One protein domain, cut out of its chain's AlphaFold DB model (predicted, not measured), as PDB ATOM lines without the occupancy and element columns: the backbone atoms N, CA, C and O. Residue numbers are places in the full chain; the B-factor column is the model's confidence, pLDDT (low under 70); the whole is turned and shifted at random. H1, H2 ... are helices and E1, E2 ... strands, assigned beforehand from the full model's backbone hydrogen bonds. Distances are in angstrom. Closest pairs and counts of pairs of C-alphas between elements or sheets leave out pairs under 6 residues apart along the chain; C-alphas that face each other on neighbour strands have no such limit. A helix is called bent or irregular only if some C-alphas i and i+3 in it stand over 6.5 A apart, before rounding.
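Overview. This is residues 2 to 106 of the 162 residues of an uncharacterized protein of Portunus trituberculatus (UniProt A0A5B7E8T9). Two small sheets of two parallel strands each, E1 with E2 and E3 with E4, stand in one row with a gap between E1 and E3; on one side of this row H2 packs on E1 and E2 and H3 packs on E3 and E4, while H1b, apart from the four strands, packs on H3. A long unnamed stretch and the arm H1a reach far out from this body, where residues 40 to 45 stick out; the first residues, 2 to 6, make a tail at the opposite end. The printed part has 105 residues, with the order E1, E2, H1, H2, E3, H3, E4, and its class is mixed, helices and strands. It is only just compact, close to loose, with a radius of gyration of the C-alphas of 15.1 A, and it is only just elongated, spanning 48 by 31 by 26 A.

Along the chain. E1, residues 7 to 11, begins at C-alpha 7 (46.657, -10.285, -10.351) and is 12.4 A long. E2 is residues 22 to 26, 12.3 A. H1, residues 46 to 64, was assigned as one helix by its hydrogen bonds but is bent: C-alphas 53 and 56 are 6.8 A apart. Its arms are H1a, residues 46 to 53, 10.8 A, and H1b, residues 56 to 64, 12.4 A, at a steep tilt of 50 degrees. H2 is residues 66 to 71, E3 residues 79 to 82, and H3 residues 87 to 96, 15.1 A. E4, residues 100 to 103, ends at C-alpha 103 (39.101, -15.785, -22.800).

Arrangement. E1 and E2 are parallel, at 21 degrees, with N 9 and O 23 2.8 A apart, within hydrogen-bond range. The closest C-alphas of E2 and H2 are those of Val 25 and Lys 67, 7.0 A. H1b and H2 are close but not clearly touching, the C-alphas of Ala 62 and Thr 68 being closest at 6.8 A. H1b and H3 touch, closest at the C-alphas of Cys 59 and Cys 88, 6.0 A, at a shallow tilt of 26 degrees, the same way. H2 and H3 are near each other. E3 and E4 are parallel, at 25 degrees, with N 101 and O 79 2.9 A apart, within hydrogen-bond range. E3, H3 and E4 form a strand-helix-strand unit, two parallel neighbour strands with a helix between, and its crossover is right-handed. The closest C-alphas of E3 and H3 are those of Ile 79 and Val 93, 7.1 A. E1 and E3 are apart. In H1a, H1b and H2 every O i to N i+4 pair is within hydrogen-bond range; in H3, 4 of 6 are.

Size, cuts and confidence. The C-alphas of Leu 2 and Gly 43 are the two farthest apart, 48.6 A. The printed part has no cut. The link from E2 to H1, 19 residues, is long. Residues 2 to 3 and 37 to 42 have pLDDT under 70; the mean of the printed part is 85.2.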
ATOM      1  N   LEU A   2      62.600 -13.417 -10.844       48.38
ATOM      2  CA  LEU A   2      61.248 -13.562 -11.401       48.38
ATOM      3  C   LEU A   2      60.327 -12.658 -10.580       48.38
ATOM      4  O   LEU A   2      60.081 -12.939  -9.411       48.38
ATOM      5  N   ILE A   3      59.898 -11.541 -11.161       61.00
ATOM      6  CA  ILE A   3      58.892 -10.672 -10.551       61.00
ATOM      7  C   ILE A   3      57.576 -11.446 -10.618       61.00
ATOM      8  O   ILE A   3      57.098 -11.759 -11.708       61.00
ATOM      9  N   SER A   4      57.026 -11.819  -9.464       74.81
ATOM     10  CA  SER A   4      55.710 -12.453  -9.419       74.81
ATOM     11  C   SER A   4      54.653 -11.438  -9.863       74.81
ATOM     12  O   SER A   4      54.621 -10.344  -9.299       74.81
ATOM     13  N   PRO A   5      53.796 -11.763 -10.846       82.81
ATOM     14  CA  PRO A   5      52.766 -10.838 -11.300       82.81
ATOM     15  C   PRO A   5      51.709 -10.631 -10.208       82.81
ATOM     16  O   PRO A   5      51.292 -11.591  -9.555       82.81
ATOM     17  N   GLN A   6      51.271  -9.384 -10.029       89.62
ATOM     18  CA  GLN A   6      50.106  -9.041  -9.216       89.62
ATOM     19  C   GLN A   6      48.848  -9.186 -10.077       89.62
ATOM     20  O   GLN A   6      48.789  -8.655 -11.184       89.62
ATOM     21  N   ILE A   7      47.858  -9.933  -9.588       92.06
ATOM     22  CA  ILE A   7      46.657 -10.285 -10.351       92.06
ATOM     23  C   ILE A   7      45.431  -9.752  -9.620       92.06
ATOM     24  O   ILE A   7      45.198 -10.112  -8.467       92.06
ATOM     25  N   THR A   8      44.613  -8.964 -10.313       93.50
ATOM     26  CA  THR A   8      43.307  -8.527  -9.810       93.50
ATOM     27  C   THR A   8      42.200  -9.276 -10.540       93.50
ATOM     28  O   THR A   8      42.136  -9.258 -11.767       93.50
ATOM     29  N   ILE A   9      41.327  -9.951  -9.791       91.94
ATOM     30  CA  ILE A   9      40.229 -10.754 -10.335       91.94
ATOM     31  C   ILE A   9      38.902 -10.110  -9.951       91.94
ATOM     32  O   ILE A   9      38.583  -9.989  -8.770       91.94
ATOM     33  N   LEU A  10      38.101  -9.751 -10.953       91.19
ATOM     34  CA  LEU A  10      36.708  -9.349 -10.770       91.19
ATOM     35  C   LEU A  10      35.816 -10.595 -10.850       91.19
ATOM     36  O   LEU A  10      35.747 -11.235 -11.897       91.19
ATOM     37  N   THR A  11      35.164 -10.980  -9.751       89.62
ATOM     38  CA  THR A  11      34.472 -12.280  -9.649       89.62
ATOM     39  C   THR A  11      33.175 -12.198  -8.837       89.62
ATOM     40  O   THR A  11      33.106 -11.448  -7.865       89.62
ATOM     41  N   PRO A  12      32.126 -12.972  -9.172       88.19
ATOM     42  CA  PRO A  12      30.977 -13.147  -8.281       88.19
ATOM     43  C   PRO A  12      31.266 -14.039  -7.070       88.19
ATOM     44  O   PRO A  12      30.548 -13.966  -6.071       88.19
ATOM     45  N   TYR A  13      32.299 -14.880  -7.147       86.50
ATOM     46  CA  TYR A  13      32.605 -15.904  -6.154       86.50
ATOM     47  C   TYR A  13      33.806 -15.508  -5.303       86.50
ATOM     48  O   TYR A  13      34.816 -15.043  -5.823       86.50
ATOM     49  N   LYS A  14      33.705 -15.745  -3.994       86.94
ATOM     50  CA  LYS A  14      34.814 -15.575  -3.055       86.94
ATOM     51  C   LYS A  14      35.621 -16.869  -2.978       86.94
ATOM     52  O   LYS A  14      35.044 -17.912  -2.661       86.94
ATOM     53  N   ALA A  15      36.931 -16.819  -3.217       85.19
ATOM     54  CA  ALA A  15      37.761 -18.011  -3.076       85.19
ATOM     55  C   ALA A  15      37.916 -18.426  -1.605       85.19
ATOM     56  O   ALA A  15      37.994 -17.597  -0.695       85.19
ATOM     57  N   SER A  16      38.005 -19.737  -1.356       83.62
ATOM     58  CA  SER A  16      38.274 -20.271  -0.011       83.62
ATOM     59  C   SER A  16      39.724 -20.059   0.435       83.62
ATOM     60  O   SER A  16      40.000 -20.029   1.631       83.62
ATOM     61  N   LYS A  17      40.658 -19.933  -0.515       84.19
ATOM     62  CA  LYS A  17      42.079 -19.665  -0.273       84.19
ATOM     63  C   LYS A  17      42.550 -18.611  -1.264       84.19
ATOM     64  O   LYS A  17      42.435 -18.820  -2.466       84.19
ATOM     65  N   VAL A  18      43.096 -17.515  -0.748       81.12
ATOM     66  CA  VAL A  18      43.645 -16.425  -1.559       81.12
ATOM     67  C   VAL A  18      45.168 -16.522  -1.524       81.12
ATOM     68  O   VAL A  18      45.762 -16.653  -0.453       81.12
ATOM     69  N   HIS A  19      45.802 -16.499  -2.695       84.50
ATOM     70  CA  HIS A  19      47.260 -16.424  -2.800       84.50
ATOM     71  C   HIS A  19      47.739 -14.986  -2.577       84.50
ATOM     72  O   HIS A  19      47.040 -14.038  -2.909       84.50
ATOM     73  N   GLN A  20      48.962 -14.817  -2.064       83.56
ATOM     74  CA  GLN A  20      49.511 -13.506  -1.679       83.56
ATOM     75  C   GLN A  20      49.554 -12.470  -2.819       83.56
ATOM     76  O   GLN A  20      49.493 -11.278  -2.545       83.56
ATOM     77  N   ASN A  21      49.611 -12.913  -4.080       88.44
ATOM     78  CA  ASN A  21      49.686 -12.037  -5.257       88.44
ATOM     79  C   ASN A  21      48.332 -11.838  -5.962       88.44
ATOM     80  O   ASN A  21      48.302 -11.334  -7.083       88.44
ATOM     81  N   ILE A  22      47.227 -12.280  -5.349       89.81
ATOM     82  CA  ILE A  22      45.885 -12.203  -5.931       89.81
ATOM     83  C   ILE A  22      45.017 -11.270  -5.092       89.81
ATOM     84  O   ILE A  22      44.802 -11.496  -3.902       89.81
ATOM     85  N   GLN A  23      44.477 -10.246  -5.741       90.56
ATOM     86  CA  GLN A  23      43.460  -9.361  -5.198       90.56
ATOM     87  C   GLN A  23      42.109  -9.711  -5.823       90.56
ATOM     88  O   GLN A  23      41.934  -9.636  -7.036       90.56
ATOM     89  N   GLU A  24      41.130 -10.080  -5.001       90.69
ATOM     90  CA  GLU A  24      39.780 -10.390  -5.478       90.69
ATOM     91  C   GLU A  24      38.830  -9.220  -5.227       90.69
ATOM     92  O   GLU A  24      38.642  -8.772  -4.093       90.69
ATOM     93  N   VAL A  25      38.173  -8.761  -6.287       92.12
ATOM     94  CA  VAL A  25      37.059  -7.819  -6.221       92.12
ATOM     95  C   VAL A  25      35.771  -8.604  -6.401       92.12
ATOM     96  O   VAL A  25      35.416  -9.021  -7.502       92.12
ATOM     97  N   VAL A  26      35.076  -8.826  -5.286       92.25
ATOM     98  CA  VAL A  26      33.873  -9.662  -5.275       92.25
ATOM     99  C   VAL A  26      32.614  -8.829  -5.530       92.25
ATOM    100  O   VAL A  26      32.323  -7.891  -4.771       92.25
ATOM    101  N   LEU A  27      31.848  -9.225  -6.552       90.56
ATOM    102  CA  LEU A  27      30.547  -8.669  -6.949       90.56
ATOM    103  C   LEU A  27      29.447  -9.757  -6.891       90.56
ATOM    104  O   LEU A  27      29.098 -10.353  -7.910       90.56
ATOM    105  N   PRO A  28      28.861 -10.040  -5.709       85.88
ATOM    106  CA  PRO A  28      27.969 -11.194  -5.495       85.88
ATOM    107  C   PRO A  28      26.644 -11.172  -6.275       85.88
ATOM    108  O   PRO A  28      25.927 -12.175  -6.330       85.88
ATOM    109  N   TYR A  29      26.257 -10.017  -6.817       83.12
ATOM    110  CA  TYR A  29      25.071  -9.888  -7.665       83.12
ATOM    111  C   TYR A  29      25.322 -10.404  -9.087       83.12
ATOM    112  O   TYR A  29      24.362 -10.672  -9.805       83.12
ATOM    113  N   MET A  30      26.587 -10.612  -9.473       83.38
ATOM    114  CA  MET A  30      26.943 -11.227 -10.752       83.38
ATOM    115  C   MET A  30      26.830 -12.760 -10.745       83.38
ATOM    116  O   MET A  30      27.165 -13.409 -11.732       83.38
ATOM    117  N   ASP A  31      26.400 -13.359  -9.633       85.56
ATOM    118  CA  ASP A  31      26.277 -14.808  -9.513       85.56
ATOM    119  C   ASP A  31      25.153 -15.350 -10.406       85.56
ATOM    120  O   ASP A  31      23.961 -15.198 -10.122       85.56
ATOM    121  N   LEU A  32      25.564 -16.016 -11.487       78.38
ATOM    122  CA  LEU A  32      24.673 -16.587 -12.491       78.38
ATOM    123  C   LEU A  32      23.819 -17.739 -11.954       78.38
ATOM    124  O   LEU A  32      22.749 -17.988 -12.506       78.38
ATOM    125  N   SER A  33      24.231 -18.403 -10.870       77.25
ATOM    126  CA  SER A  33      23.473 -19.522 -10.288       77.25
ATOM    127  C   SER A  33      22.083 -19.103  -9.795       77.25
ATOM    128  O   SER A  33      21.151 -19.902  -9.788       77.25
ATOM    129  N   LYS A  34      21.903 -17.819  -9.459       76.88
ATOM    130  CA  LYS A  34      20.607 -17.250  -9.059       76.88
ATOM    131  C   LYS A  34      19.624 -17.130 -10.222       76.88
ATOM    132  O   LYS A  34      18.417 -17.127 -10.000       76.88
ATOM    133  N   PHE A  35      20.135 -17.007 -11.446       73.25
ATOM    134  CA  PHE A  35      19.335 -16.842 -12.663       73.25
ATOM    135  C   PHE A  35      19.217 -18.147 -13.453       73.25
ATOM    136  O   PHE A  35      18.232 -18.370 -14.148       73.25
ATOM    137  N   ILE A  36      20.206 -19.028 -13.324       73.75
ATOM    138  CA  ILE A  36      20.228 -20.341 -13.958       73.75
ATOM    139  C   ILE A  36      20.518 -21.372 -12.865       73.75
ATOM    140  O   ILE A  36      21.662 -21.804 -12.716       73.75
ATOM    141  N   PRO A  37      19.501 -21.749 -12.069       65.38
ATOM    142  CA  PRO A  37      19.694 -22.683 -10.963       65.38
ATOM    143  C   PRO A  37      20.127 -24.072 -11.447       65.38
ATOM    144  O   PRO A  37      20.773 -24.802 -10.700       65.38
ATOM    145  N   ASP A  38      19.823 -24.424 -12.701       68.50
ATOM    146  CA  ASP A  38      20.294 -25.653 -13.325       68.50
ATOM    147  C   ASP A  38      20.517 -25.466 -14.834       68.50
ATOM    148  O   ASP A  38      19.581 -25.289 -15.620       68.50
ATOM    149  N   LEU A  39      21.788 -25.494 -15.235       60.16
ATOM    150  CA  LEU A  39      22.222 -25.403 -16.633       60.16
ATOM    151  C   LEU A  39      21.848 -26.650 -17.453       60.16
ATOM    152  O   LEU A  39      21.852 -26.582 -18.682       60.16
ATOM    153  N   PHE A  40      21.523 -27.771 -16.801       63.84
ATOM    154  CA  PHE A  40      21.362 -29.077 -17.439       63.84
ATOM    155  C   PHE A  40      19.920 -29.605 -17.424       63.84
ATOM    156  O   PHE A  40      19.581 -30.422 -18.281       63.84
ATOM    157  N   SER A  41      19.049 -29.133 -16.521       62.59
ATOM    158  CA  SER A  41      17.652 -29.606 -16.440       62.59
ATOM    159  C   SER A  41      16.601 -28.684 -17.070       62.59
ATOM    160  O   SER A  41      15.527 -29.155 -17.441       62.59
ATOM    161  N   GLY A  42      16.894 -27.395 -17.282       63.81
ATOM    162  CA  GLY A  42      15.924 -26.407 -17.787       63.81
ATOM    163  C   GLY A  42      15.544 -26.527 -19.273       63.81
ATOM    164  O   GLY A  42      14.888 -25.634 -19.810       63.81
ATOM    165  N   GLY A  43      15.976 -27.576 -19.974       73.31
ATOM    166  CA  GLY A  43      15.878 -27.690 -21.430       73.31
ATOM    167  C   GLY A  43      16.938 -26.852 -22.157       73.31
ATOM    168  O   GLY A  43      17.298 -25.758 -21.730       73.31
ATOM    169  N   ARG A  44      17.425 -27.356 -23.298       76.81
ATOM    170  CA  ARG A  44      18.618 -26.840 -24.007       76.81
ATOM    171  C   ARG A  44      18.608 -25.347 -24.370       76.81
ATOM    172  O   ARG A  44      19.664 -24.805 -24.649       76.81
ATOM    173  N   PHE A  45      17.457 -24.670 -24.373       78.62
ATOM    174  CA  PHE A  45      17.350 -23.257 -24.764       78.62
ATOM    175  C   PHE A  45      17.108 -22.284 -23.603       78.62
ATOM    176  O   PHE A  45      17.287 -21.081 -23.788       78.62
ATOM    177  N   SER A  46      16.715 -22.754 -22.415       78.06
ATOM    178  CA  SER A  46      16.321 -21.852 -21.322       78.06
ATOM    179  C   SER A  46      17.505 -21.087 -20.737       78.06
ATOM    180  O   SER A  46      17.419 -19.871 -20.587       78.06
ATOM    181  N   GLY A  47      18.624 -21.764 -20.464       79.69
ATOM    182  CA  GLY A  47      19.850 -21.145 -19.955       79.69
ATOM    183  C   GLY A  47      20.367 -20.030 -20.872       79.69
ATOM    184  O   GLY A  47      20.445 -18.882 -20.430       79.69
ATOM    185  N   PRO A  48      20.641 -20.315 -22.163       77.81
ATOM    186  CA  PRO A  48      21.060 -19.296 -23.125       77.81
ATOM    187  C   PRO A  48      20.086 -18.118 -23.240       77.81
ATOM    188  O   PRO A  48      20.520 -16.972 -23.319       77.81
ATOM    189  N   PHE A  49      18.773 -18.372 -23.210       79.75
ATOM    190  CA  PHE A  49      17.768 -17.310 -23.283       79.75
ATOM    191  C   PHE A  49      17.760 -16.420 -22.028       79.75
ATOM    192  O   PHE A  49      17.714 -15.192 -22.130       79.75
ATOM    193  N   GLN A  50      17.847 -17.013 -20.836       81.00
ATOM    194  CA  GLN A  50      17.937 -16.249 -19.590       81.00
ATOM    195  C   GLN A  50      19.224 -15.417 -19.529       81.00
ATOM    196  O   GLN A  50      19.170 -14.238 -19.180       81.00
ATOM    197  N   LEU A  51      20.355 -15.980 -19.964       81.12
ATOM    198  CA  LEU A  51      21.612 -15.241 -20.107       81.12
ATOM    199  C   LEU A  51      21.466 -14.059 -21.063       81.12
ATOM    200  O   LEU A  51      21.771 -12.937 -20.679       81.12
ATOM    201  N   ALA A  52      20.922 -14.278 -22.262       79.94
ATOM    202  CA  ALA A  52      20.771 -13.224 -23.262       79.94
ATOM    203  C   ALA A  52      19.932 -12.029 -22.774       79.94
ATOM    204  O   ALA A  52      20.148 -10.902 -23.211       79.94
ATOM    205  N   THR A  53      18.991 -12.255 -21.854       80.44
ATOM    206  CA  THR A  53      18.113 -11.198 -21.330       80.44
ATOM    207  C   THR A  53      18.641 -10.519 -20.067       80.44
ATOM    208  O   THR A  53      18.372  -9.334 -19.871       80.44
ATOM    209  N   LYS A  54      19.371 -11.233 -19.201       83.69
ATOM    210  CA  LYS A  54      19.859 -10.704 -17.915       83.69
ATOM    211  C   LYS A  54      21.305 -10.232 -17.956       83.69
ATOM    212  O   LYS A  54      21.626  -9.230 -17.319       83.69
ATOM    213  N   ALA A  55      22.156 -10.908 -18.717       84.44
ATOM    214  CA  ALA A  55      23.584 -10.640 -18.720       84.44
ATOM    215  C   ALA A  55      23.958  -9.216 -19.186       84.44
ATOM    216  O   ALA A  55      24.849  -8.645 -18.562       84.44
ATOM    217  N   PRO A  56      23.269  -8.572 -20.157       85.06
ATOM    218  CA  PRO A  56      23.571  -7.180 -20.505       85.06
ATOM    219  C   PRO A  56      23.402  -6.212 -19.324       85.06
ATOM    220  O   PRO A  56      24.265  -5.369 -19.085       85.06
ATOM    221  N   GLN A  57      22.327  -6.373 -18.541       86.88
ATOM    222  CA  GLN A  57      22.104  -5.555 -17.347       86.88
ATOM    223  C   GLN A  57      23.171  -5.838 -16.288       86.88
ATOM    224  O   GLN A  57      23.759  -4.907 -15.756       86.88
ATOM    225  N   MET A  58      23.470  -7.115 -16.037       88.31
ATOM    226  CA  MET A  58      24.506  -7.509 -15.079       88.31
ATOM    227  C   MET A  58      25.878  -6.940 -15.450       88.31
ATOM    228  O   MET A  58      26.607  -6.495 -14.571       88.31
ATOM    229  N   CYS A  59      26.214  -6.923 -16.742       88.81
ATOM    230  CA  CYS A  59      27.435  -6.304 -17.242       88.81
ATOM    231  C   CYS A  59      27.430  -4.797 -16.944       88.81
ATOM    232  O   CYS A  59      28.373  -4.282 -16.346       88.81
ATOM    233  N   SER A  60      26.350  -4.090 -17.295       90.62
ATOM    234  CA  SER A  60      26.222  -2.655 -17.015       90.62
ATOM    235  C   SER A  60      26.339  -2.339 -15.518       90.62
ATOM    236  O   SER A  60      27.026  -1.391 -15.143       90.62
ATOM    237  N   ASP A  61      25.712  -3.145 -14.659       91.81
ATOM    238  CA  ASP A  61      25.779  -2.995 -13.204       91.81
ATOM    239  C   ASP A  61      27.194  -3.286 -12.675       91.81
ATOM    240  O   ASP A  61      27.672  -2.621 -11.759       91.81
ATOM    241  N   ALA A  62      27.896  -4.264 -13.258       91.44
ATOM    242  CA  ALA A  62      29.295  -4.557 -12.952       91.44
ATOM    243  C   ALA A  62      30.220  -3.400 -13.323       91.44
ATOM    244  O   ALA A  62      31.102  -3.046 -12.542       91.44
ATOM    245  N   LEU A  63      30.003  -2.797 -14.493       92.44
ATOM    246  CA  LEU A  63      30.753  -1.634 -14.945       92.44
ATOM    247  C   LEU A  63      30.510  -0.436 -14.022       92.44
ATOM    248  O   LEU A  63      31.468   0.233 -13.649       92.44
ATOM    249  N   ALA A  64      29.262  -0.172 -13.630       93.56
ATOM    250  CA  ALA A  64      28.899   0.964 -12.782       93.56
ATOM    251  C   ALA A  64      29.312   0.809 -11.304       93.56
ATOM    252  O   ALA A  64      29.305   1.798 -10.567       93.56
ATOM    253  N   ASP A  65      29.666  -0.399 -10.855       94.94
ATOM    254  CA  ASP A  65      30.002  -0.652  -9.452       94.94
ATOM    255  C   ASP A  65      31.221   0.173  -9.002       94.94
ATOM    256  O   ASP A  65      32.260   0.167  -9.673       94.94
ATOM    257  N   PRO A  66      31.151   0.854  -7.841       94.88
ATOM    258  CA  PRO A  66      32.259   1.653  -7.331       94.88
ATOM    259  C   PRO A  66      33.571   0.876  -7.180       94.88
ATOM    260  O   PRO A  66      34.645   1.453  -7.346       94.88
ATOM    261  N   LYS A  67      33.515  -0.424  -6.870       93.56
ATOM    262  CA  LYS A  67      34.709  -1.269  -6.774       93.56
ATOM    263  C   LYS A  67      35.357  -1.451  -8.139       93.56
ATOM    264  O   LYS A  67      36.570  -1.311  -8.224       93.56
ATOM    265  N   THR A  68      34.568  -1.688  -9.188       93.00
ATOM    266  CA  THR A  68      35.058  -1.760 -10.573       93.00
ATOM    267  C   THR A  68      35.612  -0.412 -11.023       93.00
ATOM    268  O   THR A  68      36.713  -0.342 -11.559       93.00
ATOM    269  N   GLN A  69      34.903   0.682 -10.733       94.25
ATOM    270  CA  GLN A  69      35.348   2.039 -11.064       94.25
ATOM    271  C   GLN A  69      36.657   2.419 -10.360       94.25
ATOM    272  O   GLN A  69      37.477   3.143 -10.920       94.25
ATOM    273  N   ASN A  70      36.906   1.913  -9.150       93.62
ATOM    274  CA  ASN A  70      38.179   2.136  -8.466       93.62
ATOM    275  C   ASN A  70      39.362   1.454  -9.167       93.62
ATOM    276  O   ASN A  70      40.466   1.988  -9.087       93.62
ATOM    277  N   LEU A  71      39.142   0.361  -9.908       91.25
ATOM    278  CA  LEU A  71      40.197  -0.295 -10.691       91.25
ATOM    279  C   LEU A  71      40.717   0.600 -11.819       91.25
ATOM    280  O   LEU A  71      41.885   0.506 -12.175       91.25
ATOM    281  N   LEU A  72      39.906   1.536 -12.327       90.38
ATOM    282  CA  LEU A  72      40.340   2.522 -13.329       90.38
ATOM    283  C   LEU A  72      41.461   3.449 -12.827       90.38
ATOM    284  O   LEU A  72      42.124   4.094 -13.633       90.38
ATOM    285  N   LYS A  73      41.667   3.536 -11.507       91.44
ATOM    286  CA  LYS A  73      42.732   4.341 -10.889       91.44
ATOM    287  C   LYS A  73      44.057   3.584 -10.789       91.44
ATOM    288  O   LYS A  73      45.091   4.205 -10.542       91.44
ATOM    289  N   GLU A  74      44.023   2.264 -10.934       90.62
ATOM    290  CA  GLU A  74      45.203   1.407 -10.910       90.62
ATOM    291  C   GLU A  74      45.840   1.312 -12.304       90.62
ATOM    292  O   GLU A  74      45.269   1.733 -13.312       90.62
ATOM    293  N   LYS A  75      47.066   0.784 -12.363       90.19
ATOM    294  CA  LYS A  75      47.777   0.526 -13.618       90.19
ATOM    295  C   LYS A  75      47.886  -0.973 -13.832       90.19
ATOM    296  O   LYS A  75      48.356  -1.681 -12.946       90.19
ATOM    297  N   TYR A  76      47.508  -1.415 -15.022       92.69
ATOM    298  CA  TYR A  76      47.616  -2.803 -15.450       92.69
ATOM    299  C   TYR A  76      48.397  -2.876 -16.757       92.69
ATOM    300  O   TYR A  76      48.301  -1.975 -17.584       92.69
ATOM    301  N   ASP A  77      49.141  -3.958 -16.954       94.19
ATOM    302  CA  ASP A  77      49.866  -4.203 -18.206       94.19
ATOM    303  C   ASP A  77      49.033  -5.021 -19.206       94.19
ATOM    304  O   ASP A  77      49.326  -5.040 -20.400       94.19
ATOM    305  N   LEU A  78      47.998  -5.715 -18.719       93.81
ATOM    306  CA  LEU A  78      47.164  -6.633 -19.486       93.81
ATOM    307  C   LEU A  78      45.786  -6.780 -18.832       93.81
ATOM    308  O   LEU A  78      45.691  -6.942 -17.617       93.81
ATOM    309  N   ILE A  79      44.731  -6.809 -19.646       94.31
ATOM    310  CA  ILE A  79      43.374  -7.148 -19.197       94.31
ATOM    311  C   ILE A  79      42.939  -8.473 -19.820       94.31
ATOM    312  O   ILE A  79      43.089  -8.692 -21.018       94.31
ATOM    313  N   MET A  80      42.346  -9.355 -19.021       93.50
ATOM    314  CA  MET A  80      41.717 -10.575 -19.521       93.50
ATOM    315  C   MET A  80      40.205 -10.484 -19.324       93.50
ATOM    316  O   MET A  80      39.737 -10.335 -18.198       93.50
ATOM    317  N   LEU A  81      39.441 -10.575 -20.412       91.38
ATOM    318  CA  LEU A  81      37.978 -10.514 -20.385       91.38
ATOM    319  C   LEU A  81      37.385 -11.864 -20.780       91.38
ATOM    320  O   LEU A  81      37.764 -12.445 -21.794       91.38
ATOM    321  N   GLY A  82      36.427 -12.362 -20.002       88.31
ATOM    322  CA  GLY A  82      35.666 -13.554 -20.378       88.31
ATOM    323  C   GLY A  82      34.732 -13.249 -21.548       88.31
ATOM    324  O   GLY A  82      33.937 -12.331 -21.453       88.31
ATOM    325  N   MET A  83      34.772 -14.002 -22.641       83.94
ATOM    326  CA  MET A  83      34.083 -13.656 -23.898       83.94
ATOM    327  C   MET A  83      32.539 -13.661 -23.825       83.94
ATOM    328  O   MET A  83      31.873 -13.193 -24.742       83.94
ATOM    329  N   PHE A  84      31.948 -14.182 -22.748       80.06
ATOM    330  CA  PHE A  84      30.498 -14.270 -22.583       80.06
ATOM    331  C   PHE A  84      29.923 -13.041 -21.873       80.06
ATOM    332  O   PHE A  84      30.078 -12.904 -20.661       80.06
ATOM    333  N   PHE A  85      29.195 -12.204 -22.622       78.81
ATOM    334  CA  PHE A  85      28.416 -11.066 -22.111       78.81
ATOM    335  C   PHE A  85      29.217 -10.067 -21.257       78.81
ATOM    336  O   PHE A  85      28.670  -9.460 -20.338       78.81
ATOM    337  N   SER A  86      30.510  -9.902 -21.543       85.00
ATOM    338  CA  SER A  86      31.384  -8.954 -20.840       85.00
ATOM    339  C   SER A  86      31.736  -7.723 -21.679       85.00
ATOM    340  O   SER A  86      32.556  -6.908 -21.263       85.00
ATOM    341  N   ASP A  87      31.111  -7.560 -22.846       84.62
ATOM    342  CA  ASP A  87      31.442  -6.535 -23.838       84.62
ATOM    343  C   ASP A  87      31.366  -5.109 -23.277       84.62
ATOM    344  O   ASP A  87      32.148  -4.248 -23.673       84.62
ATOM    345  N   CYS A  88      30.507  -4.854 -22.284       86.81
ATOM    346  CA  CYS A  88      30.452  -3.552 -21.614       86.81
ATOM    347  C   CYS A  88      31.795  -3.164 -20.959       86.81
ATOM    348  O   CYS A  88      32.135  -1.982 -20.885       86.81
ATOM    349  N   LEU A  89      32.593  -4.147 -20.524       89.62
ATOM    350  CA  LEU A  89      33.898  -3.939 -19.899       89.62
ATOM    351  C   LEU A  89      34.987  -3.595 -20.925       89.62
ATOM    352  O   LEU A  89      36.061  -3.144 -20.532       89.62
ATOM    353  N   LEU A  90      34.724  -3.696 -22.235       90.06
ATOM    354  CA  LEU A  90      35.628  -3.150 -23.257       90.06
ATOM    355  C   LEU A  90      35.804  -1.633 -23.117       90.06
ATOM    356  O   LEU A  90      36.843  -1.097 -23.498       90.06
ATOM    357  N   SER A  91      34.832  -0.934 -22.523       89.75
ATOM    358  CA  SER A  91      34.973   0.487 -22.185       89.75
ATOM    359  C   SER A  91      36.151   0.748 -21.231       89.75
ATOM    360  O   SER A  91      36.883   1.720 -21.419       89.75
ATOM    361  N   ILE A  92      36.393  -0.156 -20.272       91.06
ATOM    362  CA  ILE A  92      37.541  -0.119 -19.348       91.06
ATOM    363  C   ILE A  92      38.839  -0.286 -20.134       91.06
ATOM    364  O   ILE A  92      39.769   0.498 -19.962       91.06
ATOM    365  N   VAL A  93      38.883  -1.268 -21.041       91.12
ATOM    366  CA  VAL A  93      40.046  -1.520 -21.904       91.12
ATOM    367  C   VAL A  93      40.380  -0.281 -22.734       91.12
ATOM    368  O   VAL A  93      41.529   0.161 -22.763       91.12
ATOM    369  N   HIS A  94      39.369   0.321 -23.366       90.06
ATOM    370  CA  HIS A  94      39.535   1.531 -24.164       90.06
ATOM    371  C   HIS A  94      40.004   2.726 -23.317       90.06
ATOM    372  O   HIS A  94      40.836   3.515 -23.770       90.06
ATOM    373  N   HIS A  95      39.508   2.857 -22.083       91.25
ATOM    374  CA  HIS A  95      39.927   3.908 -21.157       91.25
ATOM    375  C   HIS A  95      41.386   3.743 -20.708       91.25
ATOM    376  O   HIS A  95      42.157   4.701 -20.758       91.25
ATOM    377  N   MET A  96      41.776   2.529 -20.309       92.81
ATOM    378  CA  MET A  96      43.120   2.228 -19.810       92.81
ATOM    379  C   MET A  96      44.178   2.179 -20.919       92.81
ATOM    380  O   MET A  96      45.353   2.402 -20.640       92.81
ATOM    381  N   LYS A  97      43.773   1.928 -22.174       93.19
ATOM    382  CA  LYS A  97      44.662   1.814 -23.347       93.19
ATOM    383  C   LYS A  97      45.737   0.734 -23.186       93.19
ATOM    384  O   LYS A  97      46.882   0.913 -23.599       93.19
ATOM    385  N   VAL A  98      45.352  -0.388 -22.593       93.25
ATOM    386  CA  VAL A  98      46.216  -1.551 -22.351       93.25
ATOM    387  C   VAL A  98      45.810  -2.697 -23.277       93.25
ATOM    388  O   VAL A  98      44.639  -2.775 -23.669       93.25
ATOM    389  N   PRO A  99      46.741  -3.589 -23.662       94.00
ATOM    390  CA  PRO A  99      46.376  -4.771 -24.426       94.00
ATOM    391  C   PRO A  99      45.398  -5.634 -23.623       94.00
ATOM    392  O   PRO A  99      45.440  -5.681 -22.390       94.00
ATOM    393  N   TYR A 100      44.518  -6.333 -24.333       93.38
ATOM    394  CA  TYR A 100      43.554  -7.228 -23.713       93.38
ATOM    395  C   TYR A 100      43.458  -8.560 -24.453       93.38
ATOM    396  O   TYR A 100      43.761  -8.653 -25.643       93.38
ATOM    397  N   VAL A 101      43.032  -9.594 -23.729       92.06
ATOM    398  CA  VAL A 101      42.818 -10.948 -24.246       92.06
ATOM    399  C   VAL A 101      41.397 -11.383 -23.924       92.06
ATOM    400  O   VAL A 101      40.983 -11.365 -22.763       92.06
ATOM    401  N   PHE A 102      40.659 -11.814 -24.946       89.00
ATOM    402  CA  PHE A 102      39.401 -12.518 -24.741       89.00
ATOM    403  C   PHE A 102      39.654 -13.977 -24.377       89.00
ATOM    404  O   PHE A 102      40.359 -14.700 -25.077       89.00
ATOM    405  N   MET A 103      39.036 -14.417 -23.287       89.12
ATOM    406  CA  MET A 103      39.101 -15.785 -22.800       89.12
ATOM    407  C   MET A 103      37.737 -16.443 -22.953       89.12
ATOM    408  O   MET A 103      36.748 -15.991 -22.379       89.12
ATOM    409  N   CYS A 104      37.683 -17.542 -23.695       85.44
ATOM    410  CA  CYS A 104      36.509 -18.399 -23.750       85.44
ATOM    411  C   CYS A 104      36.896 -19.777 -23.198       85.44
ATOM    412  O   CYS A 104      37.752 -20.434 -23.788       85.44
ATOM    413  N   PRO A 105      36.311 -20.231 -22.073       82.12
ATOM    414  CA  PRO A 105      36.599 -21.559 -21.529       82.12
ATOM    415  C   PRO A 105      35.949 -22.689 -22.345       82.12
ATOM    416  O   PRO A 105      36.199 -23.862 -22.080       82.12
ATOM    417  N   ALA A 106      35.103 -22.345 -23.319       79.69
ATOM    418  CA  ALA A 106      34.428 -23.272 -24.216       79.69
ATOM    419  C   ALA A 106      34.925 -23.102 -25.660       79.69
ATOM    420  O   ALA A 106      35.591 -22.124 -26.004       79.69
TER     421      ALA A 106